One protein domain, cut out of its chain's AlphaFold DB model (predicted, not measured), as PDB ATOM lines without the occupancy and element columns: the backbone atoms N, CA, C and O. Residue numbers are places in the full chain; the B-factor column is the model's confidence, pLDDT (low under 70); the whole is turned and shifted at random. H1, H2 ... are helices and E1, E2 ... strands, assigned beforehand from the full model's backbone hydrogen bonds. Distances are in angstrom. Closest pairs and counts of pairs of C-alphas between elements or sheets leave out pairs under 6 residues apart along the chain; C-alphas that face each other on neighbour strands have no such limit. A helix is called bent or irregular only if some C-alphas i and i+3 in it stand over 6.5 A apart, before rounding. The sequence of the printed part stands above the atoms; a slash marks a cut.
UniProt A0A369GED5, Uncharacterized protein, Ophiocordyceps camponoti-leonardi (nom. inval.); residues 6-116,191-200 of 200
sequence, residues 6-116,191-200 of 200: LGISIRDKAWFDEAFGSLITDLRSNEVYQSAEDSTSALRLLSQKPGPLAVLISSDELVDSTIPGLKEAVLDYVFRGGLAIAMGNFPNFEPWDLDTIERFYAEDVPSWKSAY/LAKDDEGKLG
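AT A GLANCE: This is residues 6 to 116 and 191 to 200 of the 200 residues of an uncharacterized protein of Ophiocordyceps camponoti-leonardi (nom. inval.) (UniProt A0A369GED5). A strongly twisted sheet of six short strands makes the core, with H2 and H4 side by side over one face and the kinked H1 on the opposite face. H1 and H5 lie toward opposite ends of the longest axis, H5 off the sheet; residues 26 to 31 stick out. The printed part has 121 residues, with five named helices and six named strands that follow each other along the chain as E1 H1 E2 H2 E3 H3 H4 E4 H5 E5 E6. The sheet is mixed, in the order E2, E1, E3, E4, E6, E5, and the class is mixed, helices and strands. The whole is compact, with a radius of gyration of the C-alphas of 13.8 A and spans of 37 by 31 by 25 A.

IN THESE COORDINATES: Find C-alpha 6 at (30.519, -38.389, -37.127), where E1, residues 6 to 8, begins. H1, residues 14 to 29, spans 20.3 A; it is irregular, with C-alphas 19 and 22 8.0 A apart and a kink of 72 degrees near residue 21. Next come E2, residues 33 to 36, H2, residues 39 to 46, and E3, residues 54 to 58, 13.3 A long. H3, residues 59 to 63, precedes H4, residues 70 to 79, 14.2 A long. E4, residues 83 to 87, spans 12.8 A, and H5, residues 98 to 108, 15.2 A. After the cut find E5, residues 192 to 194, and E6, residues 197 to 199, ending at C-alpha 199, (32.883, -47.131, -26.023).

HOW THE PARTS SIT: Look first at E3, parallel to E1, with N 8 and O 56 2.8 A apart, and to E4, with N 87 and O 57 2.7 A apart. E1 is also parallel to E2, with N 36 and O 7 at 2.8 A. E4 is parallel to E6, with N 84 and O 198 at 3.1 A; E5 and E6 form an antiparallel hairpin, with N 192 and O 199 at 2.8 A. E1, H1, E2 and E3, H3 H4, E4 are strand-helix-strand units, parallel neighbour strands joined through helices, with right-handed crossovers; E2, H2, E3 is a split one, E1 between its strands, also right-handed. H2 and H4 touch at a shallow tilt of 9 degrees, the same way, their closest C-alphas those of Leu 43 and Leu 70, 6.6 A. H3 only grazes the sheet and only just touches H5, with 3 pairs of C-alphas within 8 A, the closest those of Val 63 and Ile 101, 6.9 A. Every O i to N i+4 pair is within hydrogen-bond range in H2, H3, H4 and H5, and 10 of 12 in H1.

THE WHOLE: The C-alphas of Asn 30 and Asp 99, the two farthest apart, are 38.1 A apart. Residues 117 to 190 are not printed, and C-alphas 116 and 191 are 14.3 A apart across the cut. Of the links printed whole, none is long. The mean pLDDT of the printed part is 72.6; residues 12 to 19, 88 to 106, 109 to 116 and 191 to 200 are under 70.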
ATOM      1  N   LEU A   6      31.403 -39.441 -37.608       88.50
ATOM      2  CA  LEU A   6      30.519 -38.389 -37.127       88.50
ATOM      3  C   LEU A   6      31.153 -37.696 -35.923       88.50
ATOM      4  O   LEU A   6      31.338 -38.333 -34.896       88.50
ATOM      5  N   GLY A   7      31.437 -36.404 -36.023       88.06
ATOM      6  CA  GLY A   7      31.727 -35.557 -34.872       88.06
ATOM      7  C   GLY A   7      30.466 -34.885 -34.346       88.06
ATOM      8  O   GLY A   7      29.719 -34.283 -35.113       88.06
ATOM      9  N   ILE A   8      30.227 -34.984 -33.045       87.44
ATOM     10  CA  ILE A   8      29.146 -34.309 -32.330       87.44
ATOM     11  C   ILE A   8      29.800 -33.239 -31.457       87.44
ATOM     12  O   ILE A   8      30.601 -33.565 -30.583       87.44
ATOM     13  N   SER A   9      29.497 -31.976 -31.764       81.12
ATOM     14  CA  SER A   9      29.945 -30.796 -31.020       81.12
ATOM     15  C   SER A   9      28.850 -29.731 -31.095       81.12
ATOM     16  O   SER A   9      28.820 -28.881 -31.978       81.12
ATOM     17  N   ILE A  10      27.881 -29.837 -30.194       78.62
ATOM     18  CA  ILE A  10      26.661 -29.023 -30.135       78.62
ATOM     19  C   ILE A  10      26.928 -27.641 -29.525       78.62
ATOM     20  O   ILE A  10      26.178 -26.695 -29.769       78.62
ATOM     21  N   ARG A  11      27.973 -27.502 -28.703       70.06
ATOM     22  CA  ARG A  11      28.256 -26.252 -27.976       70.06
ATOM     23  C   ARG A  11      29.434 -25.441 -28.492       70.06
ATOM     24  O   ARG A  11      29.797 -24.482 -27.815       70.06
ATOM     25  N   ASP A  12      29.986 -25.804 -29.651       64.62
ATOM     26  CA  ASP A  12      31.118 -25.118 -30.293       64.62
ATOM     27  C   ASP A  12      32.176 -24.702 -29.259       64.62
ATOM     28  O   ASP A  12      32.451 -23.526 -28.989       64.62
ATOM     29  N   LYS A  13      32.675 -25.705 -28.532       65.69
ATOM     30  CA  LYS A  13      33.643 -25.448 -27.478       65.69
ATOM     31  C   LYS A  13      34.997 -25.221 -28.134       65.69
ATOM     32  O   LYS A  13      35.608 -26.160 -28.626       65.69
ATOM     33  N   ALA A  14      35.504 -23.992 -28.042       65.94
ATOM     34  CA  ALA A  14      36.800 -23.603 -28.609       65.94
ATOM     35  C   ALA A  14      37.960 -24.553 -28.237       65.94
ATOM     36  O   ALA A  14      38.876 -24.743 -29.032       65.94
ATOM     37  N   TRP A  15      37.912 -25.189 -27.058       69.44
ATOM     38  CA  TRP A  15      38.926 -26.166 -26.647       69.44
ATOM     39  C   TRP A  15      38.875 -27.473 -27.448       69.44
ATOM     40  O   TRP A  15      39.907 -28.117 -27.590       69.44
ATOM     41  N   PHE A  16      37.707 -27.888 -27.942       67.62
ATOM     42  CA  PHE A  16      37.544 -29.128 -28.700       67.62
ATOM     43  C   PHE A  16      38.248 -29.002 -30.051       67.62
ATOM     44  O   PHE A  16      39.087 -29.829 -30.409       67.62
ATOM     45  N   ASP A  17      37.996 -27.895 -30.743       65.81
ATOM     46  CA  ASP A  17      38.675 -27.564 -31.991       65.81
ATOM     47  C   ASP A  17      40.167 -27.273 -31.784       65.81
ATOM     48  O   ASP A  17      40.979 -27.608 -32.639       65.81
ATOM     49  N   GLU A  18      40.573 -26.698 -30.649       68.06
ATOM     50  CA  GLU A  18      41.994 -26.491 -30.342       68.06
ATOM     51  C   GLU A  18      42.722 -27.813 -30.047       68.06
ATOM     52  O   GLU A  18      43.793 -28.071 -30.600       68.06
ATOM     53  N   ALA A  19      42.144 -28.673 -29.204       67.38
ATOM     54  CA  ALA A  19      42.757 -29.928 -28.779       67.38
ATOM     55  C   ALA A  19      42.775 -30.981 -29.896       67.38
ATOM     56  O   ALA A  19      43.717 -31.768 -29.991       67.38
ATOM     57  N   PHE A  20      41.749 -30.986 -30.748       73.94
ATOM     58  CA  PHE A  20      41.535 -32.030 -31.751       73.94
ATOM     59  C   PHE A  20      41.503 -31.505 -33.187       73.94
ATOM     60  O   PHE A  20      41.253 -32.271 -34.118       73.94
ATOM     61  N   GLY A  21      41.799 -30.223 -33.400       71.94
ATOM     62  CA  GLY A  21      41.712 -29.577 -34.708       71.94
ATOM     63  C   GLY A  21      42.575 -30.224 -35.783       71.94
ATOM     64  O   GLY A  21      42.140 -30.297 -36.931       71.94
ATOM     65  N   SER A  22      43.759 -30.746 -35.442       72.50
ATOM     66  CA  SER A  22      44.598 -31.492 -36.392       72.50
ATOM     67  C   SER A  22      43.921 -32.788 -36.845       72.50
ATOM     68  O   SER A  22      43.766 -32.999 -38.045       72.50
ATOM     69  N   LEU A  23      43.422 -33.596 -35.904       74.50
ATOM     70  CA  LEU A  23      42.670 -34.821 -36.188       74.50
ATOM     71  C   LEU A  23      41.427 -34.530 -37.038       74.50
ATOM     72  O   LEU A  23      41.197 -35.186 -38.051       74.50
ATOM     73  N   ILE A  24      40.630 -33.532 -36.650       76.06
ATOM     74  CA  ILE A  24      39.412 -33.151 -37.377       76.06
ATOM     75  C   ILE A  24      39.760 -32.652 -38.784       76.06
ATOM     76  O   ILE A  24      39.071 -32.992 -39.745       76.06
ATOM     77  N   THR A  25      40.840 -31.879 -38.934       74.00
ATOM     78  CA  THR A  25      41.322 -31.406 -40.240       74.00
ATOM     79  C   THR A  25      41.731 -32.574 -41.130       74.00
ATOM     80  O   THR A  25      41.309 -32.628 -42.287       74.00
ATOM     81  N   ASP A  26      42.474 -33.540 -40.594       75.25
ATOM     82  CA  ASP A  26      42.897 -34.726 -41.334       75.25
ATOM     83  C   ASP A  26      41.688 -35.573 -41.760       75.25
ATOM     84  O   ASP A  26      41.581 -35.954 -42.929       75.25
ATOM     85  N   LEU A  27      40.717 -35.793 -40.868       78.31
ATOM     86  CA  LEU A  27      39.477 -36.512 -41.185       78.31
ATOM     87  C   LEU A  27      38.646 -35.788 -42.258       78.31
ATOM     88  O   LEU A  27      38.152 -36.422 -43.193       78.31
ATOM     89  N   ARG A  28      38.522 -34.456 -42.170       78.38
ATOM     90  CA  ARG A  28      37.841 -33.634 -43.186       78.38
ATOM     91  C   ARG A  28      38.553 -33.698 -44.536       78.38
ATOM     92  O   ARG A  28      37.886 -33.811 -45.560       78.38
ATOM     93  N   SER A  29      39.887 -33.667 -44.547       72.81
ATOM     94  CA  SER A  29      40.691 -33.706 -45.778       72.81
ATOM     95  C   SER A  29      40.553 -35.018 -46.559       72.81
ATOM     96  O   SER A  29      40.751 -35.030 -47.771       72.81
ATOM     97  N   ASN A  30      40.164 -36.099 -45.878       76.06
ATOM     98  CA  ASN A  30      39.902 -37.406 -46.476       76.06
ATOM     99  C   ASN A  30      38.413 -37.628 -46.817       76.06
ATOM    100  O   ASN A  30      38.036 -38.748 -47.139       76.06
ATOM    101  N   GLU A  31      37.560 -36.598 -46.724       74.38
ATOM    102  CA  GLU A  31      36.104 -36.662 -46.978       74.38
ATOM    103  C   GLU A  31      35.339 -37.687 -46.109       74.38
ATOM    104  O   GLU A  31      34.186 -38.033 -46.380       74.38
ATOM    105  N   VAL A  32      35.950 -38.139 -45.011       81.94
ATOM    106  CA  VAL A  32      35.368 -39.125 -44.090       81.94
ATOM    107  C   VAL A  32      34.723 -38.485 -42.865       81.94
ATOM    108  O   VAL A  32      34.319 -39.217 -41.976       81.94
ATOM    109  N   TYR A  33      34.621 -37.157 -42.777       81.69
ATOM    110  CA  TYR A  33      34.103 -36.466 -41.590       81.69
ATOM    111  C   TYR A  33      32.772 -35.760 -41.839       81.69
ATOM    112  O   TYR A  33      32.644 -34.966 -42.774       81.69
ATOM    113  N   GLN A  34      31.823 -35.963 -40.929       87.94
ATOM    114  CA  GLN A  34      30.582 -35.205 -40.839       87.94
ATOM    115  C   GLN A  34      30.439 -34.589 -39.447       87.94
ATOM    116  O   GLN A  34      30.750 -35.241 -38.459       87.94
ATOM    117  N   SER A  35      29.949 -33.350 -39.366       86.56
ATOM    118  CA  SER A  35      29.718 -32.652 -38.093       86.56
ATOM    119  C   SER A  35      28.227 -32.556 -37.775       86.56
ATOM    120  O   SER A  35      27.421 -32.280 -38.669       86.56
ATOM    121  N   ALA A  36      27.875 -32.741 -36.508       88.69
ATOM    122  CA  ALA A  36      26.594 -32.385 -35.921       88.69
ATOM    123  C   ALA A  36      26.803 -31.250 -34.914       88.69
ATOM    124  O   ALA A  36      27.404 -31.453 -33.860       88.69
ATOM    125  N   GLU A  37      26.291 -30.069 -35.253       85.12
ATOM    126  CA  GLU A  37      26.421 -28.840 -34.453       85.12
ATOM    127  C   GLU A  37      25.174 -28.568 -33.597       85.12
ATOM    128  O   GLU A  37      25.086 -27.580 -32.875       85.12
ATOM    129  N   ASP A  38      24.176 -29.448 -33.671       87.06
ATOM    130  CA  ASP A  38      22.947 -29.342 -32.902       87.06
ATOM    131  C   ASP A  38      22.360 -30.730 -32.610       87.06
ATOM    132  O   ASP A  38      22.639 -31.720 -33.288       87.06
ATOM    133  N   SER A  39      21.503 -30.808 -31.593       86.81
ATOM    134  CA  SER A  39      20.887 -32.073 -31.176       86.81
ATOM    135  C   SER A  39      20.058 -32.733 -32.285       86.81
ATOM    136  O   SER A  39      20.091 -33.951 -32.449       86.81
ATOM    137  N   THR A  40      19.346 -31.944 -33.096       89.75
ATOM    138  CA  THR A  40      18.488 -32.487 -34.159       89.75
ATOM    139  C   THR A  40      19.333 -33.116 -35.259       89.75
ATOM    140  O   THR A  40      19.017 -34.209 -35.738       89.75
ATOM    141  N   SER A  41      20.423 -32.454 -35.658       90.31
ATOM    142  CA  SER A  41      21.360 -33.014 -36.626       90.31
ATOM    143  C   SER A  41      22.057 -34.257 -36.075       90.31
ATOM    144  O   SER A  41      22.078 -35.263 -36.783       90.31
ATOM    145  N   ALA A  42      22.506 -34.257 -34.817       90.88
ATOM    146  CA  ALA A  42      23.136 -35.417 -34.184       90.88
ATOM    147  C   ALA A  42      22.225 -36.656 -34.199       90.88
ATOM    148  O   ALA A  42      22.599 -37.701 -34.735       90.88
ATOM    149  N   LEU A  43      20.987 -36.524 -33.709       91.75
ATOM    150  CA  LEU A  43      20.006 -37.617 -33.673       91.75
ATOM    151  C   LEU A  43      19.653 -38.129 -35.077       91.75
ATOM    152  O   LEU A  43      19.525 -39.336 -35.316       91.75
ATOM    153  N   ARG A  44      19.520 -37.215 -36.044       91.81
ATOM    154  CA  ARG A  44      19.265 -37.573 -37.443       91.81
ATOM    155  C   ARG A  44      20.435 -38.342 -38.054       91.81
ATOM    156  O   ARG A  44      20.191 -39.236 -38.854       91.81
ATOM    157  N   LEU A  45      21.679 -37.986 -37.732       91.25
ATOM    158  CA  LEU A  45      22.877 -38.640 -38.268       91.25
ATOM    159  C   LEU A  45      23.120 -40.012 -37.625       91.25
ATOM    160  O   LEU A  45      23.381 -40.976 -38.343       91.25
ATOM    161  N   LEU A  46      22.915 -40.140 -36.311       90.94
ATOM    162  CA  LEU A  46      23.006 -41.416 -35.585       90.94
ATOM    163  C   LEU A  46      21.971 -42.458 -36.044       90.94
ATOM    164  O   LEU A  46      22.214 -43.661 -35.947       90.94
ATOM    165  N   SER A  47      20.824 -42.014 -36.567       89.62
ATOM    166  CA  SER A  47      19.743 -42.891 -37.042       89.62
ATOM    167  C   SER A  47      19.846 -43.300 -38.520       89.62
ATOM    168  O   SER A  47      19.007 -44.070 -39.001       89.62
ATOM    169  N   GLN A  48      20.852 -42.817 -39.261       88.06
ATOM    170  CA  GLN A  48      21.006 -43.141 -40.683       88.06
ATOM    171  C   GLN A  48      21.360 -44.612 -40.933       88.06
ATOM    172  O   GLN A  48      21.908 -45.312 -40.081       88.06
ATOM    173  N   LYS A  49      21.047 -45.083 -42.148       84.31
ATOM    174  CA  LYS A  49      21.432 -46.410 -42.645       84.31
ATOM    175  C   LYS A  49      22.078 -46.288 -44.037       84.31
ATOM    176  O   LYS A  49      21.381 -45.862 -44.959       84.31
ATOM    177  N   PRO A  50      23.350 -46.698 -44.219       80.75
ATOM    178  CA  PRO A  50      24.264 -47.183 -43.178       80.75
ATOM    179  C   PRO A  50      24.594 -46.081 -42.156       80.75
ATOM    180  O   PRO A  50      24.589 -44.902 -42.498       80.75
ATOM    181  N   GLY A  51      24.828 -46.478 -40.903       83.69
ATOM    182  CA  GLY A  51      25.234 -45.556 -39.841       83.69
ATOM    183  C   GLY A  51      26.693 -45.101 -39.992       83.69
ATOM    184  O   GLY A  51      27.407 -45.597 -40.876       83.69
ATOM    185  N   PRO A  52      27.149 -44.169 -39.135       88.62
ATOM    186  CA  PRO A  52      28.529 -43.694 -39.152       88.62
ATOM    187  C   PRO A  52      29.532 -44.805 -38.795       88.62
ATOM    188  O   PRO A  52      29.204 -45.739 -38.059       88.62
ATOM    189  N   LEU A  53      30.767 -44.690 -39.304       86.62
ATOM    190  CA  LEU A  53      31.880 -45.608 -38.999       86.62
ATOM    191  C   LEU A  53      32.300 -45.535 -37.535       86.62
ATOM    192  O   LEU A  53      32.617 -46.551 -36.924       86.62
ATOM    193  N   ALA A  54      32.342 -44.315 -37.014       86.50
ATOM    194  CA  ALA A  54      32.653 -44.014 -35.633       86.50
ATOM    195  C   ALA A  54      31.983 -42.694 -35.251       86.50
ATOM    196  O   ALA A  54      31.746 -41.844 -36.113       86.50
ATOM    197  N   VAL A  55      31.711 -42.526 -33.964       87.06
ATOM    198  CA  VAL A  55      31.199 -41.291 -33.375       87.06
ATOM    199  C   VAL A  55      32.279 -40.702 -32.481       87.06
ATOM    200  O   VAL A  55      32.777 -41.370 -31.584       87.06
ATOM    201  N   LEU A  56      32.635 -39.452 -32.734       86.12
ATOM    202  CA  LEU A  56      33.474 -38.615 -31.894       86.12
ATOM    203  C   LEU A  56      32.542 -37.650 -31.161       86.12
ATOM    204  O   LEU A  56      31.853 -36.868 -31.811       86.12
ATOM    205  N   ILE A  57      32.468 -37.719 -29.840       84.69
ATOM    206  CA  ILE A  57      31.576 -36.868 -29.038       84.69
ATOM    207  C   ILE A  57      32.334 -36.350 -27.831       84.69
ATOM    208  O   ILE A  57      33.111 -37.089 -27.240       84.69
ATOM    209  N   SER A  58      32.133 -35.095 -27.448       78.50
ATOM    210  CA  SER A  58      32.740 -34.590 -26.219       78.50
ATOM    211  C   SER A  58      32.143 -35.276 -24.977       78.50
ATOM    212  O   SER A  58      30.948 -35.577 -24.926       78.50
ATOM    213  N   SER A  59      32.969 -35.575 -23.969       71.19
ATOM    214  CA  SER A  59      32.502 -36.303 -22.776       71.19
ATOM    215  C   SER A  59      31.411 -35.549 -22.014       71.19
ATOM    216  O   SER A  59      30.524 -36.164 -21.435       71.19
ATOM    217  N   ASP A  60      31.470 -34.218 -22.021       74.00
ATOM    218  CA  ASP A  60      30.474 -33.349 -21.404       74.00
ATOM    219  C   ASP A  60      29.134 -33.392 -22.140       74.00
ATOM    220  O   ASP A  60      28.104 -33.477 -21.484       74.00
ATOM    221  N   GLU A  61      29.119 -33.412 -23.474       79.56
ATOM    222  CA  GLU A  61      27.868 -33.540 -24.236       79.56
ATOM    223  C   GLU A  61      27.233 -34.921 -24.098       79.56
ATOM    224  O   GLU A  61      26.008 -35.033 -24.122       79.56
ATOM    225  N   LEU A  62      28.044 -35.967 -23.918       78.81
ATOM    226  CA  LEU A  62      27.544 -37.321 -23.689       78.81
ATOM    227  C   LEU A  62      26.769 -37.435 -22.366       78.81
ATOM    228  O   LEU A  62      25.760 -38.140 -22.307       78.81
ATOM    229  N   VAL A  63      27.215 -36.731 -21.320       76.06
ATOM    230  CA  VAL A  63      26.568 -36.739 -19.993       76.06
ATOM    231  C   VAL A  63      25.578 -35.585 -19.791       76.06
ATOM    232  O   VAL A  63      24.953 -35.472 -18.732       76.06
ATOM    233  N   ASP A  64      25.400 -34.720 -20.791       77.25
ATOM    234  CA  ASP A  64      24.553 -33.544 -20.667       77.25
ATOM    235  C   ASP A  64      23.058 -33.872 -20.792       77.25
ATOM    236  O   ASP A  64      22.476 -33.936 -21.877       77.25
ATOM    237  N   SER A  65      22.395 -33.963 -19.641       73.62
ATOM    238  CA  SER A  65      20.936 -34.134 -19.550       73.62
ATOM    239  C   SER A  65      20.101 -33.017 -20.205       73.62
ATOM    240  O   SER A  65      18.905 -33.203 -20.437       73.62
ATOM    241  N   THR A  66      20.691 -31.859 -20.521       78.69
ATOM    242  CA  THR A  66      20.008 -30.756 -21.218       78.69
ATOM    243  C   THR A  66      19.892 -30.971 -22.725       78.69
ATOM    244  O   THR A  66      19.242 -30.162 -23.392       78.69
ATOM    245  N   ILE A  67      20.475 -32.051 -23.262       79.62
ATOM    246  CA  ILE A  67      20.357 -32.462 -24.663       79.62
ATOM    247  C   ILE A  67      19.542 -33.767 -24.726       79.62
ATOM    248  O   ILE A  67      20.110 -34.863 -24.728       79.62
ATOM    249  N   PRO A  68      18.197 -33.690 -24.757       81.12
ATOM    250  CA  PRO A  68      17.349 -34.864 -24.589       81.12
ATOM    251  C   PRO A  68      17.577 -35.900 -25.690       81.12
ATOM    252  O   PRO A  68      17.551 -35.569 -26.876       81.12
ATOM    253  N   GLY A  69      17.740 -37.166 -25.306       86.88
ATOM    254  CA  GLY A  69      17.832 -38.286 -26.242       86.88
ATOM    255  C   GLY A  69      19.212 -38.497 -26.867       86.88
ATOM    256  O   GLY A  69      19.398 -39.507 -27.543       86.88
ATOM    257  N   LEU A  70      20.172 -37.578 -26.687       89.00
ATOM    258  CA  LEU A  70      21.507 -37.723 -27.278       89.00
ATOM    259  C   LEU A  70      22.256 -38.907 -26.662       89.00
ATOM    260  O   LEU A  70      22.766 -39.750 -27.400       89.00
ATOM    261  N   LYS A  71      22.263 -38.992 -25.328       88.06
ATOM    262  CA  LYS A  71      22.859 -40.099 -24.574       88.06
ATOM    263  C   LYS A  71      22.305 -41.439 -25.050       88.06
ATOM    264  O   LYS A  71      23.055 -42.324 -25.453       88.06
ATOM    265  N   GLU A  72      20.980 -41.561 -25.069       89.56
ATOM    266  CA  GLU A  72      20.282 -42.780 -25.469       89.56
ATOM    267  C   GLU A  72      20.584 -43.149 -26.924       89.56
ATOM    268  O   GLU A  72      20.802 -44.319 -27.222       89.56
ATOM    269  N   ALA A  73      20.647 -42.169 -27.829       91.88
ATOM    270  CA  ALA A  73      20.950 -42.411 -29.236       91.88
ATOM    271  C   ALA A  73      22.397 -42.872 -29.468       91.88
ATOM    272  O   ALA A  73      22.635 -43.714 -30.336       91.88
ATOM    273  N   VAL A  74      23.361 -42.336 -28.711       88.12
ATOM    274  CA  VAL A  74      24.764 -42.775 -28.777       88.12
ATOM    275  C   VAL A  74      24.904 -44.193 -28.223       88.12
ATOM    276  O   VAL A  74      25.517 -45.032 -28.879       88.12
ATOM    277  N   LEU A  75      24.287 -44.492 -27.077       85.69
ATOM    278  CA  LEU A  75      24.301 -45.839 -26.494       85.69
ATOM    279  C   LEU A  75      23.637 -46.861 -27.422       85.69
ATOM    280  O   LEU A  75      24.213 -47.901 -27.710       85.69
ATOM    281  N   ASP A  76      22.475 -46.539 -27.988       86.81
ATOM    282  CA  ASP A  76      21.783 -47.385 -28.965       86.81
ATOM    283  C   ASP A  76      22.609 -47.595 -30.254       86.81
ATOM    284  O   ASP A  76      22.575 -48.665 -30.864       86.81
ATOM    285  N   TYR A  77      23.413 -46.609 -30.671       87.69
ATOM    286  CA  TYR A  77      24.404 -46.797 -31.734       87.69
ATOM    287  C   TYR A  77      25.514 -47.784 -31.329       87.69
ATOM    288  O   TYR A  77      25.828 -48.680 -32.116       87.69
ATOM    289  N   VAL A  78      26.060 -47.668 -30.115       82.12
ATOM    290  CA  VAL A  78      27.084 -48.584 -29.580       82.12
ATOM    291  C   VAL A  78      26.537 -50.006 -29.436       82.12
ATOM    292  O   VAL A  78      27.151 -50.937 -29.951       82.12
ATOM    293  N   PHE A  79      25.350 -50.191 -28.850       78.75
ATOM    294  CA  PHE A  79      24.735 -51.510 -28.647       78.75
ATOM    295  C   PHE A  79      24.487 -52.276 -29.950       78.75
ATOM    296  O   PHE A  79      24.480 -53.504 -29.961       78.75
ATOM    297  N   ARG A  80      24.346 -51.572 -31.079       79.94
ATOM    298  CA  ARG A  80      24.254 -52.176 -32.420       79.94
ATOM    299  C   ARG A  80      25.607 -52.484 -33.075       79.94
ATOM    300  O   ARG A  80      25.650 -52.716 -34.284       79.94
ATOM    301  N   GLY A  81      26.705 -52.436 -32.325       74.31
ATOM    302  CA  GLY A  81      28.057 -52.684 -32.830       74.31
ATOM    303  C   GLY A  81      28.818 -51.434 -33.278       74.31
ATOM    304  O   GLY A  81      29.861 -51.556 -33.921       74.31
ATOM    305  N   GLY A  82      28.307 -50.238 -32.972       76.56
ATOM    306  CA  GLY A  82      28.969 -48.971 -33.273       76.56
ATOM    307  C   GLY A  82      30.220 -48.717 -32.422       76.56
ATOM    308  O   GLY A  82      30.399 -49.300 -31.349       76.56
ATOM    309  N   LEU A  83      31.084 -47.821 -32.906       80.56
ATOM    310  CA  LEU A  83      32.252 -47.320 -32.174       80.56
ATOM    311  C   LEU A  83      32.019 -45.863 -31.781       80.56
ATOM    312  O   LEU A  83      31.960 -45.002 -32.656       80.56
ATOM    313  N   ALA A  84      31.937 -45.574 -30.487       80.94
ATOM    314  CA  ALA A  84      31.894 -44.205 -29.982       80.94
ATOM    315  C   ALA A  84      33.144 -43.903 -29.148       80.94
ATOM    316  O   ALA A  84      33.601 -44.745 -28.376       80.94
ATOM    317  N   ILE A  85      33.704 -42.711 -29.332       80.00
ATOM    318  CA  ILE A  85      34.872 -42.204 -28.617       80.00
ATOM    319  C   ILE A  85      34.449 -40.917 -27.914       80.00
ATOM    320  O   ILE A  85      34.127 -39.920 -28.569       80.00
ATOM    321  N   ALA A  86      34.436 -40.962 -26.584       77.50
ATOM    322  CA  ALA A  86      34.180 -39.828 -25.719       77.50
ATOM    323  C   ALA A  86      35.472 -39.018 -25.544       77.50
ATOM    324  O   ALA A  86      36.451 -39.438 -24.934       77.50
ATOM    325  N   MET A  87      35.482 -37.822 -26.107       73.19
ATOM    326  CA  MET A  87      36.632 -36.938 -26.165       73.19
ATOM    327  C   MET A  87      36.589 -35.978 -24.979       73.19
ATOM    328  O   MET A  87      35.792 -35.041 -24.947       73.19
ATOM    329  N   GLY A  88      37.428 -36.235 -23.979       66.81
ATOM    330  CA  GLY A  88      37.526 -35.417 -22.772       66.81
ATOM    331  C   GLY A  88      38.692 -34.431 -22.801       66.81
ATOM    332  O   GLY A  88      39.720 -34.675 -23.435       66.81
ATOM    333  N   ASN A  89      38.554 -33.330 -22.060       58.69
ATOM    334  CA  ASN A  89      39.661 -32.435 -21.731       58.69
ATOM    335  C   ASN A  89      40.207 -32.790 -20.341       58.69
ATOM    336  O   ASN A  89      39.511 -32.639 -19.341       58.69
ATOM    337  N   PHE A  90      41.455 -33.248 -20.258       51.84
ATOM    338  CA  PHE A  90      42.117 -33.533 -18.982       51.84
ATOM    339  C   PHE A  90      43.038 -32.363 -18.601       51.84
ATOM    340  O   PHE A  90      43.815 -31.921 -19.447       51.84
ATOM    341  N   PRO A  91      43.040 -31.855 -17.351       48.38
ATOM    342  CA  PRO A  91      42.258 -32.263 -16.176       48.38
ATOM    343  C   PRO A  91      40.915 -31.523 -16.038       48.38
ATOM    344  O   PRO A  91      40.268 -31.621 -14.998       48.38
ATOM    345  N   ASN A  92      40.522 -30.740 -17.043       42.50
ATOM    346  CA  ASN A  92      39.339 -29.894 -16.979       42.50
ATOM    347  C   ASN A  92      38.084 -30.693 -17.328       42.50
ATOM    348  O   ASN A  92      37.421 -30.439 -18.334       42.50
ATOM    349  N   PHE A  93      37.694 -31.574 -16.413       48.84
ATOM    350  CA  PHE A  93      36.277 -31.646 -16.126       48.84
ATOM    351  C   PHE A  93      35.908 -30.221 -15.677       48.84
ATOM    352  O   PHE A  93      36.356 -29.738 -14.636       48.84
ATOM    353  N   GLU A  94      35.112 -29.500 -16.472       44.16
ATOM    354  CA  GLU A  94      34.171 -28.532 -15.890       44.16
ATOM    355  C   GLU A  94      33.538 -29.184 -14.636       44.16
ATOM    356  O   GLU A  94      33.546 -30.409 -14.549       44.16
ATOM    357  N   PRO A  95      32.991 -28.449 -13.658       43.31
ATOM    358  CA  PRO A  95      32.521 -29.000 -12.377       43.31
ATOM    359  C   PRO A  95      31.323 -29.981 -12.472       43.31
ATOM    360  O   PRO A  95      30.505 -30.067 -11.562       43.31
ATOM    361  N   TRP A  96      31.192 -30.721 -13.569       44.81
ATOM    362  CA  TRP A  96      30.774 -32.113 -13.612       44.81
ATOM    363  C   TRP A  96      31.611 -32.911 -12.613       44.81
ATOM    364  O   TRP A  96      32.700 -33.410 -12.882       44.81
ATOM    365  N   ASP A  97      31.062 -32.932 -11.409       57.53
ATOM    366  CA  ASP A  97      31.191 -33.974 -10.412       57.53
ATOM    367  C   ASP A  97      31.621 -35.300 -11.055       57.53
ATOM    368  O   ASP A  97      30.901 -35.821 -11.913       57.53
ATOM    369  N   LEU A  98      32.800 -35.813 -10.685       56.31
ATOM    370  CA  LEU A  98      33.290 -37.123 -11.133       56.31
ATOM    371  C   LEU A  98      32.205 -38.187 -10.940       56.31
ATOM    372  O   LEU A  98      32.049 -39.046 -11.802       56.31
ATOM    373  N   ASP A  99      31.360 -38.028  -9.917       62.38
ATOM    374  CA  ASP A  99      30.201 -38.872  -9.657       62.38
ATOM    375  C   ASP A  99      29.224 -38.936 -10.839       62.38
ATOM    376  O   ASP A  99      28.504 -39.914 -10.969       62.38
ATOM    377  N   THR A 100      29.121 -37.911 -11.688       65.19
ATOM    378  CA  THR A 100      28.221 -37.912 -12.857       65.19
ATOM    379  C   THR A 100      28.767 -38.790 -13.974       65.19
ATOM    380  O   THR A 100      28.013 -39.561 -14.563       65.19
ATOM    381  N   ILE A 101      30.069 -38.707 -14.244       62.31
ATOM    382  CA  ILE A 101      30.731 -39.559 -15.238       62.31
ATOM    383  C   ILE A 101      30.815 -40.992 -14.706       62.31
ATOM    384  O   ILE A 101      30.489 -41.935 -15.421       62.31
ATOM    385  N   GLU A 102      31.174 -41.164 -13.434       64.06
ATOM    386  CA  GLU A 102      31.179 -42.469 -12.777       64.06
ATOM    387  C   GLU A 102      29.785 -43.098 -12.756       64.06
ATOM    388  O   GLU A 102      29.666 -44.272 -13.094       64.06
ATOM    389  N   ARG A 103      28.724 -42.337 -12.445       69.06
ATOM    390  CA  ARG A 103      27.338 -42.826 -12.540       69.06
ATOM    391  C   ARG A 103      26.955 -43.177 -13.965       69.06
ATOM    392  O   ARG A 103      26.396 -44.245 -14.157       69.06
ATOM    393  N   PHE A 104      27.282 -42.338 -14.949       69.19
ATOM    394  CA  PHE A 104      27.009 -42.636 -16.356       69.19
ATOM    395  C   PHE A 104      27.583 -43.999 -16.746       69.19
ATOM    396  O   PHE A 104      26.856 -44.871 -17.214       69.19
ATOM    397  N   TYR A 105      28.866 -44.231 -16.483       67.88
ATOM    398  CA  TYR A 105      29.459 -45.511 -16.833       67.88
ATOM    399  C   TYR A 105      28.974 -46.657 -15.932       67.88
ATOM    400  O   TYR A 105      28.745 -47.750 -16.430       67.88
ATOM    401  N   ALA A 106      28.754 -46.444 -14.635       68.19
ATOM    402  CA  ALA A 106      28.262 -47.500 -13.748       68.19
ATOM    403  C   ALA A 106      26.824 -47.941 -14.072       68.19
ATOM    404  O   ALA A 106      26.498 -49.120 -13.929       68.19
ATOM    405  N   GLU A 107      25.961 -47.006 -14.472       73.94
ATOM    406  CA  GLU A 107      24.541 -47.248 -14.735       73.94
ATOM    407  C   GLU A 107      24.289 -47.677 -16.181       73.94
ATOM    408  O   GLU A 107      23.573 -48.652 -16.415       73.94
ATOM    409  N   ASP A 108      24.871 -46.960 -17.145       70.00
ATOM    410  CA  ASP A 108      24.546 -47.113 -18.564       70.00
ATOM    411  C   ASP A 108      25.557 -47.982 -19.328       70.00
ATOM    412  O   ASP A 108      25.240 -48.462 -20.415       70.00
ATOM    413  N   VAL A 109      26.756 -48.195 -18.773       66.62
ATOM    414  CA  VAL A 109      27.855 -48.948 -19.404       66.62
ATOM    415  C   VAL A 109      28.525 -49.859 -18.362       66.62
ATOM    416  O   VAL A 109      29.727 -49.758 -18.120       66.62
ATOM    417  N   PRO A 110      27.786 -50.761 -17.687       57.62
ATOM    418  CA  PRO A 110      28.258 -51.463 -16.483       57.62
ATOM    419  C   PRO A 110      29.481 -52.372 -16.713       57.62
ATOM    420  O   PRO A 110      30.095 -52.859 -15.761       57.62
ATOM    421  N   SER A 111      29.832 -52.634 -17.976       54.28
ATOM    422  CA  SER A 111      31.059 -53.315 -18.393       54.28
ATOM    423  C   SER A 111      32.315 -52.429 -18.301       54.28
ATOM    424  O   SER A 111      33.436 -52.950 -18.273       54.28
ATOM    425  N   TRP A 112      32.147 -51.107 -18.228       49.62
ATOM    426  CA  TRP A 112      33.213 -50.127 -18.085       49.62
ATOM    427  C   TRP A 112      33.717 -50.087 -16.643       49.62
ATOM    428  O   TRP A 112      32.967 -49.911 -15.685       49.62
ATOM    429  N   LYS A 113      35.031 -50.243 -16.491       48.41
ATOM    430  CA  LYS A 113      35.728 -50.087 -15.219       48.41
ATOM    431  C   LYS A 113      36.684 -48.916 -15.357       48.41
ATOM    432  O   LYS A 113      37.543 -48.938 -16.239       48.41
ATOM    433  N   SER A 114      36.491 -47.898 -14.521       45.41
ATOM    434  CA  SER A 114      37.290 -46.680 -14.558       45.41
ATOM    435  C   SER A 114      38.774 -46.982 -14.371       45.41
ATOM    436  O   SER A 114      39.184 -47.921 -13.687       45.41
ATOM    437  N   ALA A 115      39.583 -46.149 -15.005       40.62
ATOM    438  CA  ALA A 115      41.027 -46.177 -14.947       40.62
ATOM    439  C   ALA A 115      41.495 -44.830 -14.407       40.62
ATOM    440  O   ALA A 115      41.255 -43.795 -15.030       40.62
ATOM    441  N   TYR A 116      42.185 -44.814 -13.267       42.06
ATOM    442  CA  TYR A 116      42.806 -43.576 -12.806       42.06
ATOM    443  C   TYR A 116      43.904 -43.167 -13.791       42.06
ATOM    444  O   TYR A 116      44.842 -43.920 -14.050       42.06
ATOM    445  N   LEU A 191      39.218 -48.566 -24.644       42.62
ATOM    446  CA  LEU A 191      37.874 -48.898 -25.119       42.62
ATOM    447  C   LEU A 191      37.312 -50.069 -24.306       42.62
ATOM    448  O   LEU A 191      37.883 -51.164 -24.329       42.62
ATOM    449  N   ALA A 192      36.177 -49.869 -23.640       46.94
ATOM    450  CA  ALA A 192      35.388 -50.956 -23.080       46.94
ATOM    451  C   ALA A 192      34.558 -51.619 -24.188       46.94
ATOM    452  O   ALA A 192      34.017 -50.952 -25.075       46.94
ATOM    453  N   LYS A 193      34.478 -52.953 -24.156       43.81
ATOM    454  CA  LYS A 193      33.531 -53.698 -24.989       43.81
ATOM    455  C   LYS A 193      32.185 -53.708 -24.275       43.81
ATOM    456  O   LYS A 193      32.120 -54.251 -23.173       43.81
ATOM    457  N   ASP A 194      31.156 -53.194 -24.937       50.12
ATOM    458  CA  ASP A 194      29.790 -53.195 -24.424       50.12
ATOM    459  C   ASP A 194      28.837 -53.777 -25.473       50.12
ATOM    460  O   ASP A 194      28.781 -53.305 -26.611       50.12
ATOM    461  N   ASP A 195      28.176 -54.883 -25.124       66.00
ATOM    462  CA  ASP A 195      27.474 -55.778 -26.055       66.00
ATOM    463  C   ASP A 195      28.294 -56.122 -27.323       66.00
ATOM    464  O   ASP A 195      29.328 -56.807 -27.254       66.00
ATOM    465  N   GLU A 196      27.823 -55.687 -28.500       65.56
ATOM    466  CA  GLU A 196      28.470 -55.894 -29.801       65.56
ATOM    467  C   GLU A 196      29.450 -54.764 -30.171       65.56
ATOM    468  O   GLU A 196      30.234 -54.925 -31.110       65.56
ATOM    469  N   GLY A 197      29.429 -53.638 -29.447       48.81
ATOM    470  CA  GLY A 197      30.151 -52.407 -29.772       48.81
ATOM    471  C   GLY A 197      31.296 -52.060 -28.824       48.81
ATOM    472  O   GLY A 197      31.752 -52.869 -28.007       48.81
ATOM    473  N   LYS A 198      31.817 -50.837 -28.987       57.72
ATOM    474  CA  LYS A 198      32.907 -50.292 -28.166       57.72
ATOM    475  C   LYS A 198      32.662 -48.828 -27.814       57.72
ATOM    476  O   LYS A 198      32.327 -48.032 -28.694       57.72
ATOM    477  N   LEU A 199      32.918 -48.490 -26.554       47.97
ATOM    478  CA  LEU A 199      32.883 -47.131 -26.023       47.97
ATOM    479  C   LEU A 199      34.126 -46.887 -25.162       47.97
ATOM    480  O   LEU A 199      34.492 -47.742 -24.354       47.97
ATOM    481  N   GLY A 200      34.770 -45.734 -25.315       51.78
ATOM    482  CA  GLY A 200      35.860 -45.301 -24.440       51.78
ATOM    483  C   GLY A 200      36.310 -43.885 -24.710       51.78
ATOM    484  O   GLY A 200      35.614 -43.205 -25.497       51.78
TER     485      GLY A 200